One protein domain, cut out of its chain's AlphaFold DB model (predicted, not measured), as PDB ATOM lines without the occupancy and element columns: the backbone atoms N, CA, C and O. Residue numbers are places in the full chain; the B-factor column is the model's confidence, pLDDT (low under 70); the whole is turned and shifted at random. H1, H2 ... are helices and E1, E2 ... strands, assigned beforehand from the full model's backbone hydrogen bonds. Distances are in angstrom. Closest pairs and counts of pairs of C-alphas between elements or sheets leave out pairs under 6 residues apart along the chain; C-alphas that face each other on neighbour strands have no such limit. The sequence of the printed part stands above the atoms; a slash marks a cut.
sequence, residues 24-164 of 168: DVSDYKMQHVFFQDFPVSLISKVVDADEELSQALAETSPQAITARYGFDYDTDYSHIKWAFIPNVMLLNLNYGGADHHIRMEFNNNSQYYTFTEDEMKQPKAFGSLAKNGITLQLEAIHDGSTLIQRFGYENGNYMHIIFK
ATOM      1  N   ASP A  24      -3.240 -11.416  20.356       44.56
ATOM      2  CA  ASP A  24      -2.390 -11.051  21.492       44.56
ATOM      3  C   ASP A  24      -2.950 -11.665  22.783       44.56
ATOM      4  O   ASP A  24      -4.140 -11.532  23.091       44.56
ATOM      5  N   VAL A  25      -2.086 -12.370  23.513       51.44
ATOM      6  CA  VAL A  25      -2.388 -13.030  24.784       51.44
ATOM      7  C   VAL A  25      -1.589 -12.298  25.856       51.44
ATOM      8  O   VAL A  25      -0.392 -12.529  26.019       51.44
ATOM      9  N   SER A  26      -2.250 -11.399  26.583       37.97
ATOM     10  CA  SER A  26      -1.603 -10.605  27.635       37.97
ATOM     11  C   SER A  26      -1.741 -11.258  29.017       37.97
ATOM     12  O   SER A  26      -2.746 -11.903  29.299       37.97
ATOM     13  N   ASP A  27      -0.669 -11.112  29.810       38.53
ATOM     14  CA  ASP A  27      -0.400 -11.484  31.215       38.53
ATOM     15  C   ASP A  27      -1.228 -12.626  31.858       38.53
ATOM     16  O   ASP A  27      -2.452 -12.583  31.956       38.53
ATOM     17  N   TYR A  28      -0.527 -13.584  32.477       41.56
ATOM     18  CA  TYR A  28      -1.064 -14.699  33.279       41.56
ATOM     19  C   TYR A  28      -2.044 -14.275  34.398       41.56
ATOM     20  O   TYR A  28      -2.715 -15.125  34.983       41.56
ATOM     21  N   LYS A  29      -2.134 -12.976  34.714       43.66
ATOM     22  CA  LYS A  29      -3.060 -12.397  35.702       43.66
ATOM     23  C   LYS A  29      -4.320 -11.752  35.111       43.66
ATOM     24  O   LYS A  29      -5.262 -11.515  35.865       43.66
ATOM     25  N   MET A  30      -4.372 -11.475  33.807       48.66
ATOM     26  CA  MET A  30      -5.536 -10.889  33.131       48.66
ATOM     27  C   MET A  30      -5.821 -11.647  31.836       48.66
ATOM     28  O   MET A  30      -5.458 -11.198  30.757       48.66
ATOM     29  N   GLN A  31      -6.498 -12.788  31.963       70.06
ATOM     30  CA  GLN A  31      -6.769 -13.753  30.897       70.06
ATOM     31  C   GLN A  31      -7.654 -13.179  29.768       70.06
ATOM     32  O   GLN A  31      -8.834 -13.513  29.683       70.06
ATOM     33  N   HIS A  32      -7.116 -12.311  28.906       71.75
ATOM     34  CA  HIS A  32      -7.840 -11.708  27.785       71.75
ATOM     35  C   HIS A  32      -7.220 -12.051  26.430       71.75
ATOM     36  O   HIS A  32      -6.000 -12.089  26.275       71.75
ATOM     37  N   VAL A  33      -8.097 -12.258  25.452       76.00
ATOM     38  CA  VAL A  33      -7.794 -12.444  24.033       76.00
ATOM     39  C   VAL A  33      -8.485 -11.344  23.243       76.00
ATOM     40  O   VAL A  33      -9.649 -11.022  23.497       76.00
ATOM     41  N   PHE A  34      -7.768 -10.789  22.274       76.69
ATOM     42  CA  PHE A  34      -8.273  -9.770  21.367       76.69
ATOM     43  C   PHE A  34      -8.219 -10.302  19.938       76.69
ATOM     44  O   PHE A  34      -7.164 -10.720  19.470       76.69
ATOM     45  N   PHE A  35      -9.355 -10.262  19.252       80.00
ATOM     46  CA  PHE A  35      -9.447 -10.426  17.809       80.00
ATOM     47  C   PHE A  35      -9.536  -9.023  17.207       80.00
ATOM     48  O   PHE A  35     -10.606  -8.408  17.206       80.00
ATOM     49  N   GLN A  36      -8.383  -8.485  16.814       81.38
ATOM     50  CA  GLN A  36      -8.258  -7.107  16.336       81.38
ATOM     51  C   GLN A  36      -8.887  -6.921  14.948       81.38
ATOM     52  O   GLN A  36      -9.038  -7.885  14.198       81.38
ATOM     53  N   ASP A  37      -9.263  -5.675  14.642       83.25
ATOM     54  CA  ASP A  37      -9.744  -5.227  13.329       83.25
ATOM     55  C   ASP A  37     -10.891  -6.055  12.730       83.25
ATOM     56  O   ASP A  37     -11.002  -6.210  11.513       83.25
ATOM     57  N   PHE A  38     -11.797  -6.567  13.571       86.06
ATOM     58  CA  PHE A  38     -12.982  -7.261  13.087       86.06
ATOM     59  C   PHE A  38     -13.884  -6.282  12.305       86.06
ATOM     60  O   PHE A  38     -14.349  -5.281  12.867       86.06
ATOM     61  N   PRO A  39     -14.166  -6.550  11.016       88.88
ATOM     62  CA  PRO A  39     -14.983  -5.675  10.185       88.88
ATOM     63  C   PRO A  39     -16.463  -5.798  10.568       88.88
ATOM     64  O   PRO A  39     -17.177  -6.683  10.092       88.88
ATOM     65  N   VAL A  40     -16.937  -4.874  11.408       91.19
ATOM     66  CA  VAL A  40     -18.338  -4.809  11.870       91.19
ATOM     67  C   VAL A  40     -19.327  -4.783  10.700       91.19
ATOM     68  O   VAL A  40     -20.394  -5.388  10.781       91.19
ATOM     69  N   SER A  41     -18.932  -4.197   9.568       89.94
ATOM     70  CA  SER A  41     -19.706  -4.170   8.323       89.94
ATOM     71  C   SER A  41     -20.064  -5.542   7.746       89.94
ATOM     72  O   SER A  41     -20.919  -5.627   6.871       89.94
ATOM     73  N   LEU A  42     -19.469  -6.642   8.212       87.25
ATOM     74  CA  LEU A  42     -19.932  -7.980   7.839       87.25
ATOM     75  C   LEU A  42     -21.245  -8.368   8.511       87.25
ATOM     76  O   LEU A  42     -21.983  -9.175   7.947       87.25
ATOM     77  N   ILE A  43     -21.544  -7.800   9.677       88.94
ATOM     78  CA  ILE A  43     -22.770  -8.094  10.421       88.94
ATOM     79  C   ILE A  43     -23.995  -7.568   9.663       88.94
ATOM     80  O   ILE A  43     -25.024  -8.240   9.651       88.94
ATOM     81  N   SER A  44     -23.884  -6.448   8.937       89.38
ATOM     82  CA  SER A  44     -24.995  -5.912   8.127       89.38
ATOM     83  C   SER A  44     -25.553  -6.926   7.125       89.38
ATOM     84  O   SER A  44     -26.747  -6.945   6.848       89.38
ATOM     85  N   LYS A  45     -24.714  -7.848   6.635       84.75
ATOM     86  CA  LYS A  45     -25.108  -8.880   5.663       84.75
ATOM     87  C   LYS A  45     -26.073  -9.921   6.224       84.75
ATOM     88  O   LYS A  45     -26.675 -10.655   5.444       84.75
ATOM     89  N   VAL A  46     -26.168 -10.032   7.547       81.81
ATOM     90  CA  VAL A  46     -27.018 -11.014   8.232       81.81
ATOM     91  C   VAL A  46     -28.106 -10.365   9.087       81.81
ATOM     92  O   VAL A  46     -28.956 -11.082   9.613       81.81
ATOM     93  N   VAL A  47     -28.099  -9.035   9.219       85.75
ATOM     94  CA  VAL A  47     -29.158  -8.262   9.879       85.75
ATOM     95  C   VAL A  47     -30.244  -7.944   8.863       85.75
ATOM     96  O   VAL A  47     -30.017  -7.187   7.922       85.75
ATOM     97  N   ASP A  48     -31.419  -8.532   9.061       83.00
ATOM     98  CA  ASP A  48     -32.601  -8.353   8.213       83.00
ATOM     99  C   ASP A  48     -33.833  -7.878   8.999       83.00
ATOM    100  O   ASP A  48     -34.859  -7.561   8.400       83.00
ATOM    101  N   ALA A  49     -33.734  -7.793  10.330       82.56
ATOM    102  CA  ALA A  49     -34.799  -7.284  11.189       82.56
ATOM    103  C   ALA A  49     -34.951  -5.750  11.147       82.56
ATOM    104  O   ALA A  49     -36.019  -5.245  11.486       82.56
ATOM    105  N   ASP A  50     -33.901  -5.023  10.754       87.81
ATOM    106  CA  ASP A  50     -33.855  -3.558  10.739       87.81
ATOM    107  C   ASP A  50     -32.902  -3.072   9.628       87.81
ATOM    108  O   ASP A  50     -31.691  -3.314   9.669       87.81
ATOM    109  N   GLU A  51     -33.463  -2.430   8.599       91.19
ATOM    110  CA  GLU A  51     -32.714  -1.949   7.432       91.19
ATOM    111  C   GLU A  51     -31.805  -0.762   7.775       91.19
ATOM    112  O   GLU A  51     -30.669  -0.709   7.303       91.19
ATOM    113  N   GLU A  52     -32.265   0.164   8.619       94.69
ATOM    114  CA  GLU A  52     -31.479   1.337   9.009       94.69
ATOM    115  C   GLU A  52     -30.296   0.923   9.892       94.69
ATOM    116  O   GLU A  52     -29.172   1.384   9.678       94.69
ATOM    117  N   LEU A  53     -30.507  -0.033  10.804       94.94
ATOM    118  CA  LEU A  53     -29.422  -0.660  11.560       94.94
ATOM    119  C   LEU A  53     -28.436  -1.378  10.631       94.94
ATOM    120  O   LEU A  53     -27.224  -1.241  10.797       94.94
ATOM    121  N   SER A  54     -28.926  -2.146   9.655       93.06
ATOM    122  CA  SER A  54     -28.064  -2.836   8.689       93.06
ATOM    123  C   SER A  54     -27.170  -1.845   7.927       93.06
ATOM    124  O   SER A  54     -25.957  -2.052   7.825       93.06
ATOM    125  N   GLN A  55     -27.729  -0.719   7.474       95.12
ATOM    126  CA  GLN A  55     -26.971   0.351   6.821       95.12
ATOM    127  C   GLN A  55     -25.942   0.988   7.768       95.12
ATOM    128  O   GLN A  55     -24.767   1.081   7.411       95.12
ATOM    129  N   ALA A  56     -26.330   1.327   9.001       96.56
ATOM    130  CA  ALA A  56     -25.414   1.893   9.995       96.56
ATOM    131  C   ALA A  56     -24.238   0.949  10.313       96.56
ATOM    132  O   ALA A  56     -23.083   1.372  10.430       96.56
ATOM    133  N   LEU A  57     -24.500  -0.359  10.396       95.44
ATOM    134  CA  LEU A  57     -23.465  -1.375  10.585       95.44
ATOM    135  C   LEU A  57     -22.510  -1.462   9.394       95.44
ATOM    136  O   LEU A  57     -21.312  -1.656   9.598       95.44
ATOM    137  N   ALA A  58     -23.004  -1.293   8.164       94.44
ATOM    138  CA  ALA A  58     -22.176  -1.318   6.958       94.44
ATOM    139  C   ALA A  58     -21.128  -0.189   6.929       94.44
ATOM    140  O   ALA A  58     -20.050  -0.373   6.361       94.44
ATOM    141  N   GLU A  59     -21.423   0.941   7.571       94.50
ATOM    142  CA  GLU A  59     -20.542   2.113   7.670       94.50
ATOM    143  C   GLU A  59     -19.673   2.114   8.939       94.50
ATOM    144  O   GLU A  59     -18.774   2.944   9.096       94.50
ATOM    145  N   THR A  60     -19.909   1.171   9.855       94.94
ATOM    146  CA  THR A  60     -19.191   1.114  11.127       94.94
ATOM    147  C   THR A  60     -17.735   0.687  10.918       94.94
ATOM    148  O   THR A  60     -17.440  -0.327  10.279       94.94
ATOM    149  N   SER A  61     -16.808   1.457  11.499       92.75
ATOM    150  CA  SER A  61     -15.374   1.144  11.476       92.75
ATOM    151  C   SER A  61     -15.076  -0.194  12.166       92.75
ATOM    152  O   SER A  61     -15.785  -0.549  13.112       92.75
ATOM    153  N   PRO A  62     -14.020  -0.920  11.749       92.12
ATOM    154  CA  PRO A  62     -13.607  -2.150  12.415       92.12
ATOM    155  C   PRO A  62     -13.440  -1.982  13.931       92.12
ATOM    156  O   PRO A  62     -13.033  -0.923  14.412       92.12
ATOM    157  N   GLN A  63     -13.767  -3.032  14.680       91.12
ATOM    158  CA  GLN A  63     -13.692  -3.073  16.142       91.12
ATOM    159  C   GLN A  63     -12.954  -4.328  16.592       91.12
ATOM    160  O   GLN A  63     -12.889  -5.309  15.861       91.12
ATOM    161  N   ALA A  64     -12.431  -4.341  17.814       87.12
ATOM    162  CA  ALA A  64     -11.914  -5.576  18.390       87.12
ATOM    163  C   ALA A  64     -13.059  -6.417  18.972       87.12
ATOM    164  O   ALA A  64     -13.893  -5.903  19.722       87.12
ATOM    165  N   ILE A  65     -13.057  -7.726  18.715       88.00
ATOM    166  CA  ILE A  65     -13.779  -8.662  19.582       88.00
ATOM    167  C   ILE A  65     -12.845  -9.005  20.734       88.00
ATOM    168  O   ILE A  65     -11.712  -9.432  20.523       88.00
ATOM    169  N   THR A  66     -13.309  -8.817  21.964       87.69
ATOM    170  CA  THR A  66     -12.526  -9.154  23.156       87.69
ATOM    171  C   THR A  66     -13.132 -10.368  23.829       87.69
ATOM    172  O   THR A  66     -14.345 -10.555  23.803       87.69
ATOM    173  N   ALA A  67     -12.305 -11.201  24.437       86.69
ATOM    174  CA  ALA A  67     -12.748 -12.377  25.160       86.69
ATOM    175  C   ALA A  67     -11.918 -12.570  26.419       86.69
ATOM    176  O   ALA A  67     -10.749 -12.189  26.462       86.69
ATOM    177  N   ARG A  68     -12.512 -13.198  27.431       86.19
ATOM    178  CA  ARG A  68     -11.755 -13.795  28.532       86.19
ATOM    179  C   ARG A  68     -11.455 -15.239  28.196       86.19
ATOM    180  O   ARG A  68     -12.306 -15.894  27.608       86.19
ATOM    181  N   TYR A  69     -10.298 -15.753  28.571       82.44
ATOM    182  CA  TYR A  69      -9.983 -17.163  28.369       82.44
ATOM    183  C   TYR A  69      -9.614 -17.857  29.673       82.44
ATOM    184  O   TYR A  69      -9.339 -17.218  30.679       82.44
ATOM    185  N   GLY A  70      -9.634 -19.180  29.662       79.31
ATOM    186  CA  GLY A  70      -9.241 -20.001  30.794       79.31
ATOM    187  C   GLY A  70      -8.538 -21.260  30.326       79.31
ATOM    188  O   GLY A  70      -8.744 -21.715  29.197       79.31
ATOM    189  N   PHE A  71      -7.717 -21.804  31.218       82.69
ATOM    190  CA  PHE A  71      -7.150 -23.134  31.076       82.69
ATOM    191  C   PHE A  71      -7.715 -24.047  32.152       82.69
ATOM    192  O   PHE A  71      -7.816 -23.640  33.310       82.69
ATOM    193  N   ASP A  72      -8.040 -25.269  31.767       81.69
ATOM    194  CA  ASP A  72      -8.379 -26.354  32.684       81.69
ATOM    195  C   ASP A  72      -7.807 -27.666  32.142       81.69
ATOM    196  O   ASP A  72      -7.408 -27.728  30.981       81.69
ATOM    197  N   TYR A  73      -7.753 -28.721  32.942       79.88
ATOM    198  CA  TYR A  73      -7.425 -30.049  32.427       79.88
ATOM    199  C   TYR A  73      -8.646 -30.687  31.751       79.88
ATOM    200  O   TYR A  73      -9.793 -30.485  32.154       79.88
ATOM    201  N   ASP A  74      -8.411 -31.479  30.706       76.25
ATOM    202  CA  ASP A  74      -9.415 -32.424  30.227       76.25
ATOM    203  C   ASP A  74      -9.619 -33.545  31.258       76.25
ATOM    204  O   ASP A  74      -8.828 -33.751  32.176       76.25
ATOM    205  N   THR A  75     -10.695 -34.301  31.085       77.19
ATOM    206  CA  THR A  75     -11.079 -35.459  31.895       77.19
ATOM    207  C   THR A  75     -10.003 -36.545  31.972       77.19
ATOM    208  O   THR A  75     -10.032 -37.357  32.893       77.19
ATOM    209  N   ASP A  76      -9.048 -36.552  31.038       78.19
ATOM    210  CA  ASP A  76      -7.912 -37.472  31.021       78.19
ATOM    211  C   ASP A  76      -6.685 -36.975  31.812       78.19
ATOM    212  O   ASP A  76      -5.724 -37.726  31.961       78.19
ATOM    213  N   TYR A  77      -6.709 -35.732  32.317       76.44
ATOM    214  CA  TYR A  77      -5.605 -35.052  33.014       76.44
ATOM    215  C   TYR A  77      -4.260 -35.035  32.266       76.44
ATOM    216  O   TYR A  77      -3.220 -34.752  32.858       76.44
ATOM    217  N   SER A  78      -4.270 -35.319  30.967       80.12
ATOM    218  CA  SER A  78      -3.094 -35.336  30.091       80.12
ATOM    219  C   SER A  78      -3.155 -34.256  29.012       80.12
ATOM    220  O   SER A  78      -2.119 -33.873  28.465       80.12
ATOM    221  N   HIS A  79      -4.347 -33.709  28.762       83.12
ATOM    222  CA  HIS A  79      -4.554 -32.546  27.913       83.12
ATOM    223  C   HIS A  79      -5.032 -31.344  28.726       83.12
ATOM    224  O   HIS A  79      -5.816 -31.460  29.666       83.12
ATOM    225  N   ILE A  80      -4.572 -30.168  28.322       82.88
ATOM    226  CA  ILE A  80      -5.006 -28.867  28.813       82.88
ATOM    227  C   ILE A  80      -6.044 -28.331  27.828       82.88
ATOM    228  O   ILE A  80      -5.759 -28.146  26.644       82.88
ATOM    229  N   LYS A  81      -7.250 -28.061  28.320       84.69
ATOM    230  CA  LYS A  81      -8.299 -27.318  27.627       84.69
ATOM    231  C   LYS A  81      -8.030 -25.835  27.726       84.69
ATOM    232  O   LYS A  81      -7.903 -25.291  28.816       84.69
ATOM    233  N   TRP A  82      -8.058 -25.174  26.588       83.62
ATOM    234  CA  TRP A  82      -8.214 -23.739  26.478       83.62
ATOM    235  C   TRP A  82      -9.620 -23.434  25.970       83.62
ATOM    236  O   TRP A  82     -10.032 -23.922  24.914       83.62
ATOM    237  N   ALA A  83     -10.360 -22.631  26.719       82.25
ATOM    238  CA  ALA A  83     -11.675 -22.139  26.330       82.25
ATOM    239  C   ALA A  83     -11.719 -20.627  26.517       82.25
ATOM    240  O   ALA A  83     -10.985 -20.070  27.334       82.25
ATOM    241  N   PHE A  84     -12.592 -19.959  25.773       84.31
ATOM    242  CA  PHE A  84     -12.740 -18.517  25.864       84.31
ATOM    243  C   PHE A  84     -14.206 -18.106  25.783       84.31
ATOM    244  O   PHE A  84     -15.016 -18.736  25.113       84.31
ATOM    245  N   ILE A  85     -14.533 -17.043  26.506       87.44
ATOM    246  CA  ILE A  85     -15.858 -16.455  26.620       87.44
ATOM    247  C   ILE A  85     -15.756 -15.047  26.036       87.44
ATOM    248  O   ILE A  85     -15.086 -14.192  26.629       87.44
ATOM    249  N   PRO A  86     -16.373 -14.788  24.875       89.94
ATOM    250  CA  PRO A  86     -16.414 -13.455  24.299       89.94
ATOM    251  C   PRO A  86     -17.105 -12.472  25.237       89.94
ATOM    252  O   PRO A  86     -18.130 -12.775  25.845       89.94
ATOM    253  N   ASN A  87     -16.552 -11.272  25.331       91.19
ATOM    254  CA  ASN A  87     -17.270 -10.145  25.893       91.19
ATOM    255  C   ASN A  87     -18.265  -9.620  24.854       91.19
ATOM    256  O   ASN A  87     -18.106  -9.813  23.646       91.19
ATOM    257  N   VAL A  88     -19.274  -8.902  25.334       93.19
ATOM    258  CA  VAL A  88     -20.192  -8.183  24.450       93.19
ATOM    259  C   VAL A  88     -19.456  -7.065  23.714       93.19
ATOM    260  O   VAL A  88     -18.613  -6.381  24.298       93.19
ATOM    261  N   MET A  89     -19.801  -6.856  22.445       95.06
ATOM    262  CA  MET A  89     -19.401  -5.653  21.714       95.06
ATOM    263  C   MET A  89     -20.474  -4.586  21.909       95.06
ATOM    264  O   MET A  89     -21.662  -4.864  21.748       95.06
ATOM    265  N   LEU A  90     -20.051  -3.379  22.276       96.25
ATOM    266  CA  LEU A  90     -20.923  -2.224  22.466       96.25
ATOM    267  C   LEU A  90     -20.601  -1.181  21.401       96.25
ATOM    268  O   LEU A  90     -19.450  -0.762  21.287       96.25
ATOM    269  N   LEU A  91     -21.612  -0.760  20.648       96.88
ATOM    270  CA  LEU A  91     -21.512   0.282  19.631       96.88
ATOM    271  C   LEU A  91     -22.508   1.395  19.947       96.88
ATOM    272  O   LEU A  91     -23.627   1.130  20.383       96.88
ATOM    273  N   ASN A  92     -22.112   2.635  19.680       96.12
ATOM    274  CA  ASN A  92     -23.035   3.763  19.638       96.12
ATOM    275  C   ASN A  92     -23.243   4.114  18.168       96.12
ATOM    276  O   ASN A  92     -22.280   4.501  17.505       96.12
ATOM    277  N   LEU A  93     -24.458   3.923  17.661       96.44
ATOM    278  CA  LEU A  93     -24.804   4.166  16.260       96.44
ATOM    279  C   LEU A  93     -25.876   5.253  16.182       96.44
ATOM    280  O   LEU A  93     -26.755   5.303  17.034       96.44
ATOM    281  N   ASN A  94     -25.815   6.098  15.154       95.06
ATOM    282  CA  ASN A  94     -26.862   7.072  14.859       95.06
ATOM    283  C   ASN A  94     -27.586   6.644  13.578       95.06
ATOM    284  O   ASN A  94     -26.958   6.563  12.523       95.06
ATOM    285  N   TYR A  95     -28.874   6.326  13.684       94.56
ATOM    286  CA  TYR A  95     -29.741   5.951  12.562       94.56
ATOM    287  C   TYR A  95     -31.207   6.224  12.927       94.56
ATOM    288  O   TYR A  95     -31.509   6.517  14.082       94.56
ATOM    289  N   GLY A  96     -32.113   6.278  11.946       90.38
ATOM    290  CA  GLY A  96     -33.527   6.608  12.196       90.38
ATOM    291  C   GLY A  96     -33.776   7.980  12.844       90.38
ATOM    292  O   GLY A  96     -34.856   8.246  13.369       90.38
ATOM    293  N   GLY A  97     -32.772   8.866  12.833       93.12
ATOM    294  CA  GLY A  97     -32.811  10.167  13.505       93.12
ATOM    295  C   GLY A  97     -32.585  10.125  15.023       93.12
ATOM    296  O   GLY A  97     -32.854  11.130  15.683       93.12
ATOM    297  N   ALA A  98     -32.097   9.012  15.581       94.88
ATOM    298  CA  ALA A  98     -31.813   8.855  17.006       94.88
ATOM    299  C   ALA A  98     -30.444   8.197  17.266       94.88
ATOM    300  O   ALA A  98     -29.838   7.594  16.380       94.88
ATOM    301  N   ASP A  99     -29.957   8.339  18.501       96.75
ATOM    302  CA  ASP A  99     -28.780   7.622  18.990       96.75
ATOM    303  C   ASP A  99     -29.203   6.285  19.606       96.75
ATOM    304  O   ASP A  99     -30.099   6.230  20.453       96.75
ATOM    305  N   HIS A 100     -28.514   5.221  19.209       96.69
ATOM    306  CA  HIS A 100     -28.776   3.844  19.606       96.69
ATOM    307  C   HIS A 100     -27.561   3.237  20.308       96.69
ATOM    308  O   HIS A 100     -26.407   3.476  19.930       96.69
ATOM    309  N   HIS A 101     -27.822   2.407  21.320       96.44
ATOM    310  CA  HIS A 101     -26.796   1.725  22.109       96.44
ATOM    311  C   HIS A 101     -26.837   0.234  21.795       96.44
ATOM    312  O   HIS A 101     -27.509  -0.554  22.470       96.44
ATOM    313  N   ILE A 102     -26.109  -0.147  20.751       97.75
ATOM    314  CA  ILE A 102     -26.144  -1.496  20.210       97.75
ATOM    315  C   ILE A 102     -25.232  -2.412  21.014       97.75
ATOM    316  O   ILE A 102     -24.035  -2.165  21.165       97.75
ATOM    317  N   ARG A 103     -25.803  -3.513  21.500       96.88
ATOM    318  CA  ARG A 103     -25.097  -4.584  22.200       96.88
ATOM    319  C   ARG A 103     -25.145  -5.853  21.364       96.88
ATOM    320  O   ARG A 103     -26.223  -6.372  21.086       96.88
ATOM    321  N   MET A 104     -23.975  -6.377  21.024       95.00
ATOM    322  CA  MET A 104     -23.828  -7.629  20.288       95.00
ATOM    323  C   MET A 104     -23.248  -8.707  21.191       95.00
ATOM    324  O   MET A 104     -22.242  -8.497  21.874       95.00
ATOM    325  N   GLU A 105     -23.891  -9.865  21.184       93.12
ATOM    326  CA  GLU A 105     -23.455 -11.049  21.911       93.12
ATOM    327  C   GLU A 105     -22.782 -12.033  20.959       93.12
ATOM    328  O   GLU A 105     -23.297 -12.312  19.875       93.12
ATOM    329  N   PHE A 106     -21.652 -12.588  21.393       90.31
ATOM    330  CA  PHE A 106     -20.948 -13.648  20.684       90.31
ATOM    331  C   PHE A 106     -20.793 -14.866  21.588       90.31
ATOM    332  O   PHE A 106     -20.598 -14.737  22.796       90.31
ATOM    333  N   ASN A 107     -20.804 -16.046  20.983       87.31
ATOM    334  CA  ASN A 107     -20.626 -17.324  21.654       87.31
ATOM    335  C   ASN A 107     -19.491 -18.107  20.976       87.31
ATOM    336  O   ASN A 107     -19.354 -18.075  19.755       87.31
ATOM    337  N   ASN A 108     -18.675 -18.830  21.746       80.75
ATOM    338  CA  ASN A 108     -17.666 -19.754  21.210       80.75
ATOM    339  C   ASN A 108     -18.252 -21.135  20.844       80.75
ATOM    340  O   ASN A 108     -17.503 -22.076  20.592       80.75
ATOM    341  N   ASN A 109     -19.581 -21.279  20.869       72.25
ATOM    342  CA  ASN A 109     -20.332 -22.511  20.638       72.25
ATOM    343  C   ASN A 109     -19.832 -23.693  21.493       72.25
ATOM    344  O   ASN A 109     -19.726 -24.825  21.023       72.25
ATOM    345  N   SER A 110     -19.464 -23.416  22.750       63.47
ATOM    346  CA  SER A 110     -18.874 -24.394  23.681       63.47
ATOM    347  C   SER A 110     -17.608 -25.093  23.163       63.47
ATOM    348  O   SER A 110     -17.241 -26.159  23.660       63.47
ATOM    349  N   GLN A 111     -16.919 -24.513  22.176       74.12
ATOM    350  CA  GLN A 111     -15.671 -25.074  21.681       74.12
ATOM    351  C   GLN A 111     -14.531 -24.815  22.664       74.12
ATOM    352  O   GLN A 111     -14.314 -23.694  23.129       74.12
ATOM    353  N   TYR A 112     -13.771 -25.869  22.935       77.25
ATOM    354  CA  TYR A 112     -12.494 -25.808  23.627       77.25
ATOM    355  C   TYR A 112     -11.417 -26.430  22.742       77.25
ATOM    356  O   TYR A 112     -11.689 -27.303  21.918       77.25
ATOM    357  N   TYR A 113     -10.189 -25.968  22.923       79.44
ATOM    358  CA  TYR A 113      -9.022 -26.415  22.178       79.44
ATOM    359  C   TYR A 113      -8.098 -27.134  23.145       79.44
ATOM    360  O   TYR A 113      -7.881 -26.660  24.257       79.44
ATOM    361  N   THR A 114      -7.590 -28.292  22.749       81.69
ATOM    362  CA  THR A 114      -6.771 -29.141  23.614       81.69
ATOM    363  C   THR A 114      -5.310 -29.069  23.206       81.69
ATOM    364  O   THR A 114      -4.994 -29.176  22.022       81.69
ATOM    365  N   PHE A 115      -4.437 -28.948  24.197       79.69
ATOM    366  CA  PHE A 115      -2.988 -28.959  24.039       79.69
ATOM    367  C   PHE A 115      -2.386 -29.944  25.035       79.69
ATOM    368  O   PHE A 115      -2.854 -30.053  26.166       79.69
ATOM    369  N   THR A 116      -1.327 -30.638  24.654       82.94
ATOM    370  CA  THR A 116      -0.454 -31.321  25.613       82.94
ATOM    371  C   THR A 116       0.372 -30.296  26.398       82.94
ATOM    372  O   THR A 116       0.586 -29.163  25.950       82.94
ATOM    373  N   GLU A 117       0.892 -30.681  27.567       78.94
ATOM    374  CA  GLU A 117       1.803 -29.810  28.327       78.94
ATOM    375  C   GLU A 117       3.029 -29.376  27.512       78.94
ATOM    376  O   GLU A 117       3.490 -28.240  27.631       78.94
ATOM    377  N   ASP A 118       3.574 -30.278  26.698       81.25
ATOM    378  CA  ASP A 118       4.774 -30.000  25.914       81.25
ATOM    379  C   ASP A 118       4.492 -29.057  24.743       81.25
ATOM    380  O   ASP A 118       5.343 -28.225  24.428       81.25
ATOM    381  N   GLU A 119       3.292 -29.113  24.155       78.69
ATOM    382  CA  GLU A 119       2.827 -28.121  23.177       78.69
ATOM    383  C   GLU A 119       2.686 -26.738  23.816       78.69
ATOM    384  O   GLU A 119       3.169 -25.765  23.241       78.69
ATOM    385  N   MET A 120       2.118 -26.648  25.026       75.38
ATOM    386  CA  MET A 120       1.955 -25.386  25.765       75.38
ATOM    387  C   MET A 120       3.279 -24.698  26.116       75.38
ATOM    388  O   MET A 120       3.326 -23.475  26.243       75.38
ATOM    389  N   LYS A 121       4.370 -25.462  26.248       76.19
ATOM    390  CA  LYS A 121       5.722 -24.927  26.499       76.19
ATOM    391  C   LYS A 121       6.389 -24.373  25.235       76.19
ATOM    392  O   LYS A 121       7.409 -23.693  25.344       76.19
ATOM    393  N   GLN A 122       5.858 -24.655  24.042       73.88
ATOM    394  CA  GLN A 122       6.434 -24.151  22.799       73.88
ATOM    395  C   GLN A 122       6.090 -22.666  22.591       73.88
ATOM    396  O   GLN A 122       4.946 -22.268  22.807       73.88
ATOM    397  N   PRO A 123       7.006 -21.851  22.028       59.03
ATOM    398  CA  PRO A 123       6.746 -20.444  21.690       59.03
ATOM    399  C   PRO A 123       5.560 -20.212  20.736       59.03
ATOM    400  O   PRO A 123       5.141 -19.078  20.532       59.03
ATOM    401  N   LYS A 124       5.042 -21.280  20.113       66.06
ATOM    402  CA  LYS A 124       3.922 -21.272  19.166       66.06
ATOM    403  C   LYS A 124       2.871 -22.335  19.516       66.06
ATOM    404  O   LYS A 124       2.320 -22.946  18.607       66.06
ATOM    405  N   ALA A 125       2.602 -22.571  20.802       65.62
ATOM    406  CA  ALA A 125       1.599 -23.542  21.267       65.62
ATOM    407  C   ALA A 125       0.249 -23.408  20.533       65.62
ATOM    408  O   ALA A 125      -0.322 -24.382  20.057       65.62
ATOM    409  N   PHE A 126      -0.194 -22.166  20.328       69.00
ATOM    410  CA  PHE A 126      -1.428 -21.823  19.618       69.00
ATOM    411  C   PHE A 126      -1.300 -21.817  18.086       69.00
ATOM    412  O   PHE A 126      -2.254 -21.499  17.384       69.00
ATOM    413  N   GLY A 127      -0.142 -22.181  17.529       61.28
ATOM    414  CA  GLY A 127       0.100 -22.191  16.085       61.28
ATOM    415  C   GLY A 127      -0.784 -23.186  15.327       61.28
ATOM    416  O   GLY A 127      -1.077 -22.977  14.153       61.28
ATOM    417  N   SER A 128      -1.276 -24.241  15.984       62.00
ATOM    418  CA  SER A 128      -2.286 -25.141  15.407       62.00
ATOM    419  C   SER A 128      -3.631 -24.436  15.166       62.00
ATOM    420  O   SER A 128      -4.319 -24.760  14.194       62.00
ATOM    421  N   LEU A 129      -3.965 -23.407  15.958       66.12
ATOM    422  CA  LEU A 129      -5.155 -22.575  15.750       66.12
ATOM    423  C   LEU A 129      -5.074 -21.753  14.460       66.12
ATOM    424  O   LEU A 129      -6.109 -21.427  13.890       66.12
ATOM    425  N   ALA A 130      -3.876 -21.484  13.934       59.31
ATOM    426  CA  ALA A 130      -3.717 -20.866  12.614       59.31
ATOM    427  C   ALA A 130      -4.301 -21.739  11.488       59.31
ATOM    428  O   ALA A 130      -4.805 -21.223  10.492       59.31
ATOM    429  N   LYS A 131      -4.256 -23.071  11.647       62.22
ATOM    430  CA  LYS A 131      -4.742 -24.023  10.637       62.22
ATOM    431  C   LYS A 131      -6.251 -24.230  10.717       62.22
ATOM    432  O   LYS A 131      -6.920 -24.211   9.686       62.22
ATOM    433  N   ASN A 132      -6.770 -24.419  11.929       64.62
ATOM    434  CA  ASN A 132      -8.178 -24.765  12.150       64.62
ATOM    435  C   ASN A 132      -9.075 -23.532  12.330       64.62
ATOM    436  O   ASN A 132     -10.268 -23.595  12.052       64.62
ATOM    437  N   GLY A 133      -8.486 -22.405  12.729       68.88
ATOM    438  CA  GLY A 133      -9.195 -21.186  13.081       68.88
ATOM    439  C   GLY A 133      -9.914 -21.283  14.427       68.88
ATOM    440  O   GLY A 133     -10.211 -22.366  14.929       68.88
ATOM    441  N   ILE A 134     -10.189 -20.122  15.011       75.44
ATOM    442  CA  ILE A 134     -11.056 -19.977  16.175       75.44
ATOM    443  C   ILE A 134     -12.448 -19.594  15.684       75.44
ATOM    444  O   ILE A 134     -12.588 -18.584  14.996       75.44
ATOM    445  N   THR A 135     -13.469 -20.377  16.037       77.31
ATOM    446  CA  THR A 135     -14.853 -20.090  15.629       77.31
ATOM    447  C   THR A 135     -15.594 -19.288  16.695       77.31
ATOM    448  O   THR A 135     -15.613 -19.658  17.868       77.31
ATOM    449  N   LEU A 136     -16.248 -18.215  16.260       82.94
ATOM    450  CA  LEU A 136     -17.235 -17.453  17.011       82.94
ATOM    451  C   LEU A 136     -18.571 -17.440  16.283       82.94
ATOM    452  O   LEU A 136     -18.620 -17.371  15.060       82.94
ATOM    453  N   GLN A 137     -19.654 -17.460  17.039       84.56
ATOM    454  CA  GLN A 137     -21.005 -17.283  16.539       84.56
ATOM    455  C   GLN A 137     -21.547 -15.948  17.045       84.56
ATOM    456  O   GLN A 137     -21.510 -15.695  18.247       84.56
ATOM    457  N   LEU A 138     -22.067 -15.107  16.149       87.00
ATOM    458  CA  LEU A 138     -22.943 -14.006  16.556       87.00
ATOM    459  C   LEU A 138     -24.228 -14.623  17.118       87.00
ATOM    460  O   LEU A 138     -24.855 -15.418  16.424       87.00
ATOM    461  N   GLU A 139     -24.593 -14.302  18.357       87.69
ATOM    462  CA  GLU A 139     -25.749 -14.881  19.055       87.69
ATOM    463  C   GLU A 139     -26.960 -13.946  19.030       87.69
ATOM    464  O   GLU A 139     -28.076 -14.380  18.730       87.69
ATOM    465  N   ALA A 140     -26.764 -12.662  19.323       89.62
ATOM    466  CA  ALA A 140     -27.856 -11.699  19.396       89.62
ATOM    467  C   ALA A 140     -27.382 -10.260  19.184       89.62
ATOM    468  O   ALA A 140     -26.237  -9.914  19.479       89.62
ATOM    469  N   ILE A 141     -28.302  -9.419  18.716       93.19
ATOM    470  CA  ILE A 141     -28.154  -7.967  18.653       93.19
ATOM    471  C   ILE A 141     -29.305  -7.338  19.432       93.19
ATOM    472  O   ILE A 141     -30.474  -7.677  19.224       93.19
ATOM    473  N   HIS A 142     -28.957  -6.413  20.316       94.25
ATOM    474  CA  HIS A 142     -29.884  -5.626  21.112       94.25
ATOM    475  C   HIS A 142     -29.667  -4.137  20.873       94.25
ATOM    476  O   HIS A 142     -28.532  -3.717  20.655       94.25
ATOM    477  N   ASP A 143     -30.732  -3.357  21.017       94.50
ATOM    478  CA  ASP A 143     -30.672  -1.909  21.200       94.50
ATOM    479  C   ASP A 143     -31.180  -1.573  22.607       94.50
ATOM    480  O   ASP A 143     -32.342  -1.822  22.956       94.50
ATOM    481  N   GLY A 144     -30.273  -1.118  23.472       90.31
ATOM    482  CA  GLY A 144     -30.529  -1.038  24.905       90.31
ATOM    483  C   GLY A 144     -30.927  -2.405  25.483       90.31
ATOM    484  O   GLY A 144     -30.156  -3.364  25.441       90.31
ATOM    485  N   SER A 145     -32.133  -2.501  26.051       89.38
ATOM    486  CA  SER A 145     -32.694  -3.760  26.571       89.38
ATOM    487  C   SER A 145     -33.512  -4.549  25.542       89.38
ATOM    488  O   SER A 145     -33.881  -5.697  25.805       89.38
ATOM    489  N   THR A 146     -33.800  -3.967  24.378       91.12
ATOM    490  CA  THR A 146     -34.669  -4.562  23.361       91.12
ATOM    491  C   THR A 146     -33.874  -5.534  22.501       91.12
ATOM    492  O   THR A 146     -32.846  -5.171  21.940       91.12
ATOM    493  N   LEU A 147     -34.345  -6.777  22.378       90.06
ATOM    494  CA  LEU A 147     -33.799  -7.731  21.411       90.06
ATOM    495  C   LEU A 147     -34.244  -7.332  20.000       90.06
ATOM    496  O   LEU A 147     -35.442  -7.325  19.726       90.06
ATOM    497  N   ILE A 148     -33.284  -7.059  19.118       90.38
ATOM    498  CA  ILE A 148     -33.537  -6.771  17.701       90.38
ATOM    499  C   ILE A 148     -33.554  -8.073  16.904       90.38
ATOM    500  O   ILE A 148     -34.526  -8.382  16.220       90.38
ATOM    501  N   GLN A 149     -32.496  -8.879  17.031       86.94
ATOM    502  CA  GLN A 149     -32.352 -10.116  16.267       86.94
ATOM    503  C   GLN A 149     -31.563 -11.167  17.049       86.94
ATOM    504  O   GLN A 149     -30.580 -10.845  17.716       86.94
ATOM    505  N   ARG A 150     -31.983 -12.434  16.951       86.31
ATOM    506  CA  ARG A 150     -31.283 -13.599  17.514       86.31
ATOM    507  C   ARG A 150     -30.868 -14.558  16.403       86.31
ATOM    508  O   ARG A 150     -31.630 -14.790  15.467       86.31
ATOM    509  N   PHE A 151     -29.693 -15.145  16.553       78.62
ATOM    510  CA  PHE A 151     -29.041 -16.039  15.603       78.62
ATOM    511  C   PHE A 151     -28.855 -17.411  16.282       78.62
ATOM    512  O   PHE A 151     -28.490 -17.466  17.457       78.62
ATOM    513  N   GLY A 152     -29.158 -18.536  15.616       66.75
ATOM    514  CA  GLY A 152     -29.223 -19.830  16.321       66.75
ATOM    515  C   GLY A 152     -29.449 -21.093  15.476       66.75
ATOM    516  O   GLY A 152     -29.867 -21.024  14.324       66.75
ATOM    517  N   TYR A 153     -29.176 -22.244  16.111       52.41
ATOM    518  CA  TYR A 153     -28.840 -23.554  15.516       52.41
ATOM    519  C   TYR A 153     -29.983 -24.303  14.810       52.41
ATOM    520  O   TYR A 153     -29.717 -25.122  13.935       52.41
ATOM    521  N   GLU A 154     -31.244 -24.063  15.183       47.38
ATOM    522  CA  GLU A 154     -32.337 -24.948  14.755       47.38
ATOM    523  C   GLU A 154     -33.213 -24.401  13.626       47.38
ATOM    524  O   GLU A 154     -33.765 -25.222  12.912       47.38
ATOM    525  N   ASN A 155     -33.336 -23.078  13.421       43.16
ATOM    526  CA  ASN A 155     -34.191 -22.493  12.362       43.16
ATOM    527  C   ASN A 155     -33.912 -20.990  12.075       43.16
ATOM    528  O   ASN A 155     -34.832 -20.252  11.723       43.16
ATOM    529  N   GLY A 156     -32.684 -20.489  12.264       47.12
ATOM    530  CA  GLY A 156     -32.381 -19.052  12.141       47.12
ATOM    531  C   GLY A 156     -31.120 -18.720  11.341       47.12
ATOM    532  O   GLY A 156     -30.277 -19.579  11.086       47.12
ATOM    533  N   ASN A 157     -31.001 -17.443  10.967       54.66
ATOM    534  CA  ASN A 157     -29.809 -16.848  10.360       54.66
ATOM    535  C   ASN A 157     -28.582 -17.164  11.237       54.66
ATOM    536  O   ASN A 157     -28.648 -17.021  12.461       54.66
ATOM    537  N   TYR A 158     -27.469 -17.596  10.639       62.44
ATOM    538  CA  TYR A 158     -26.222 -17.871  11.354       62.44
ATOM    539  C   TYR A 158     -25.059 -17.097  10.740       62.44
ATOM    540  O   TYR A 158     -24.939 -16.978   9.522       62.44
ATOM    541  N   MET A 159     -24.179 -16.603  11.608       67.00
ATOM    542  CA  MET A 159     -22.887 -16.051  11.226       67.00
ATOM    543  C   MET A 159     -21.817 -16.748  12.056       67.00
ATOM    544  O   MET A 159     -21.746 -16.553  13.270       67.00
ATOM    545  N   HIS A 160     -21.004 -17.570  11.394       72.19
ATOM    546  CA  HIS A 160     -19.771 -18.097  11.961       72.19
ATOM    547  C   HIS A 160     -18.616 -17.210  11.522       72.19
ATOM    548  O   HIS A 160     -18.407 -16.975  10.332       72.19
ATOM    549  N   ILE A 161     -17.864 -16.728  12.495       72.62
ATOM    550  CA  ILE A 161     -16.669 -15.931  12.301       72.62
ATOM    551  C   ILE A 161     -15.497 -16.840  12.632       72.62
ATOM    552  O   ILE A 161     -15.360 -17.283  13.770       72.62
ATOM    553  N   ILE A 162     -14.679 -17.150  11.632       71.31
ATOM    554  CA  ILE A 162     -13.497 -17.992  11.809       71.31
ATOM    555  C   ILE A 162     -12.268 -17.095  11.760       71.31
ATOM    556  O   ILE A 162     -11.905 -16.580  10.703       71.31
ATOM    557  N   PHE A 163     -11.612 -16.938  12.903       67.81
ATOM    558  CA  PHE A 163     -10.357 -16.211  13.019       67.81
ATOM    559  C   PHE A 163      -9.197 -17.169  12.781       67.81
ATOM    560  O   PHE A 163      -8.929 -18.042  13.605       67.81
ATOM    561  N   LYS A 164      -8.491 -17.023  11.659       63.38
ATOM    562  CA  LYS A 164      -7.238 -17.746  11.418       63.38
ATOM    563  C   LYS A 164      -6.088 -16.856  11.861       63.38
ATOM    564  O   LYS A 164      -5.961 -15.739  11.369       63.38
TER     565      LYS A 164
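Overview. This is residues 24 to 164 of the 168 residues of the protein "Putative lipoprotein" of bacterium P201 (UniProt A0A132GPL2). Two strongly twisted sheets form a loose sandwich, only partly face to face and drawn out lengthwise, with E4 of the one running on into E5 of the other. The helical hairpin H1 and H2 lies toward one end, with H2 over E5, and the short H3 and H4 lie toward the opposite end, by E7. The printed part has 141 residues with four named helices and ten named strands, in the order E1 E2 H1 H2 E3 E4 E5 E6 E7 H3 H4 E8 E9 E10, class mixed. One sheet runs E1 E2 E3 E4 E7, antiparallel from E2 on; the other is branched and antiparallel. The whole is elongated, 56 by 33 by 26 A, and only just compact, close to loose, with a radius of gyration of the C-alphas of 17.2 A.

Along the chain. E1 is residues 24 to 26, beginning at C-alpha 24 (-2.390, -11.051, 21.492), and E2 is 32 to 38. H1 is 40 to 45 and H2 51 to 59, 12.8 A long. E3, 63 to 73, spans 32.1 A, E4, 79 to 86, 22.8 A, E5, 89 to 95, 18.0 A and E6, 98 to 107, 28.8 A. E7 is 112 to 116, H3 117 to 120 and H4 125 to 132. E8, 134 to 143, spans 27.1 A; E9 is 146 to 150, and E10, 160 to 163, ends at C-alpha 163 (-10.357, -16.211, 13.019).

Arrangement. E1 and E2 meet only at a point, C-alphas 25 and 33, 5.5 A apart. E2 and E3 are antiparallel, N 33 and O 67 at 2.8 A; the hairpin E3 and E4 has N 70 and O 83 at 2.8 A, and E4 and E7 N 82 and O 113 at 2.8 A. In the hairpin E5 and E6, N 91 and O 102 are 2.8 A apart. E8 has E6 on one side, N 105 and O 140 at 2.9 A, and on the other side E9, its hairpin partner, N 141 and O 149 at 2.9 A, and E10, N 136 and O 161 at 2.8 A. H2 runs across the strands over E5, at a height over the sheet of 8.3 A. H1 and H2 touch, closest at the C-alphas of Ser 41 and Ala 58, 4.0 A. H1 only grazes the branched sheet, H3 the other sheet, and H4 both. Every O i to N i+4 pair is within hydrogen-bond range in H2, but 0 of 2 in H1 and 1 of 4 in H4, where 2 of 3 and 3 of 5 O i to N i+3 pairs are; H3 is too short for an i+4 pair.

Size, cuts and confidence. The C-alphas farthest apart, those of Ser 78 and Gly 97, are 56.8 A apart. The printed part has no cut and no long link. The mean pLDDT of the printed part is 80.2; it is under 70 in residues 24 to 30, 110, 123 to 133, 152 to 159 and 163 to 164.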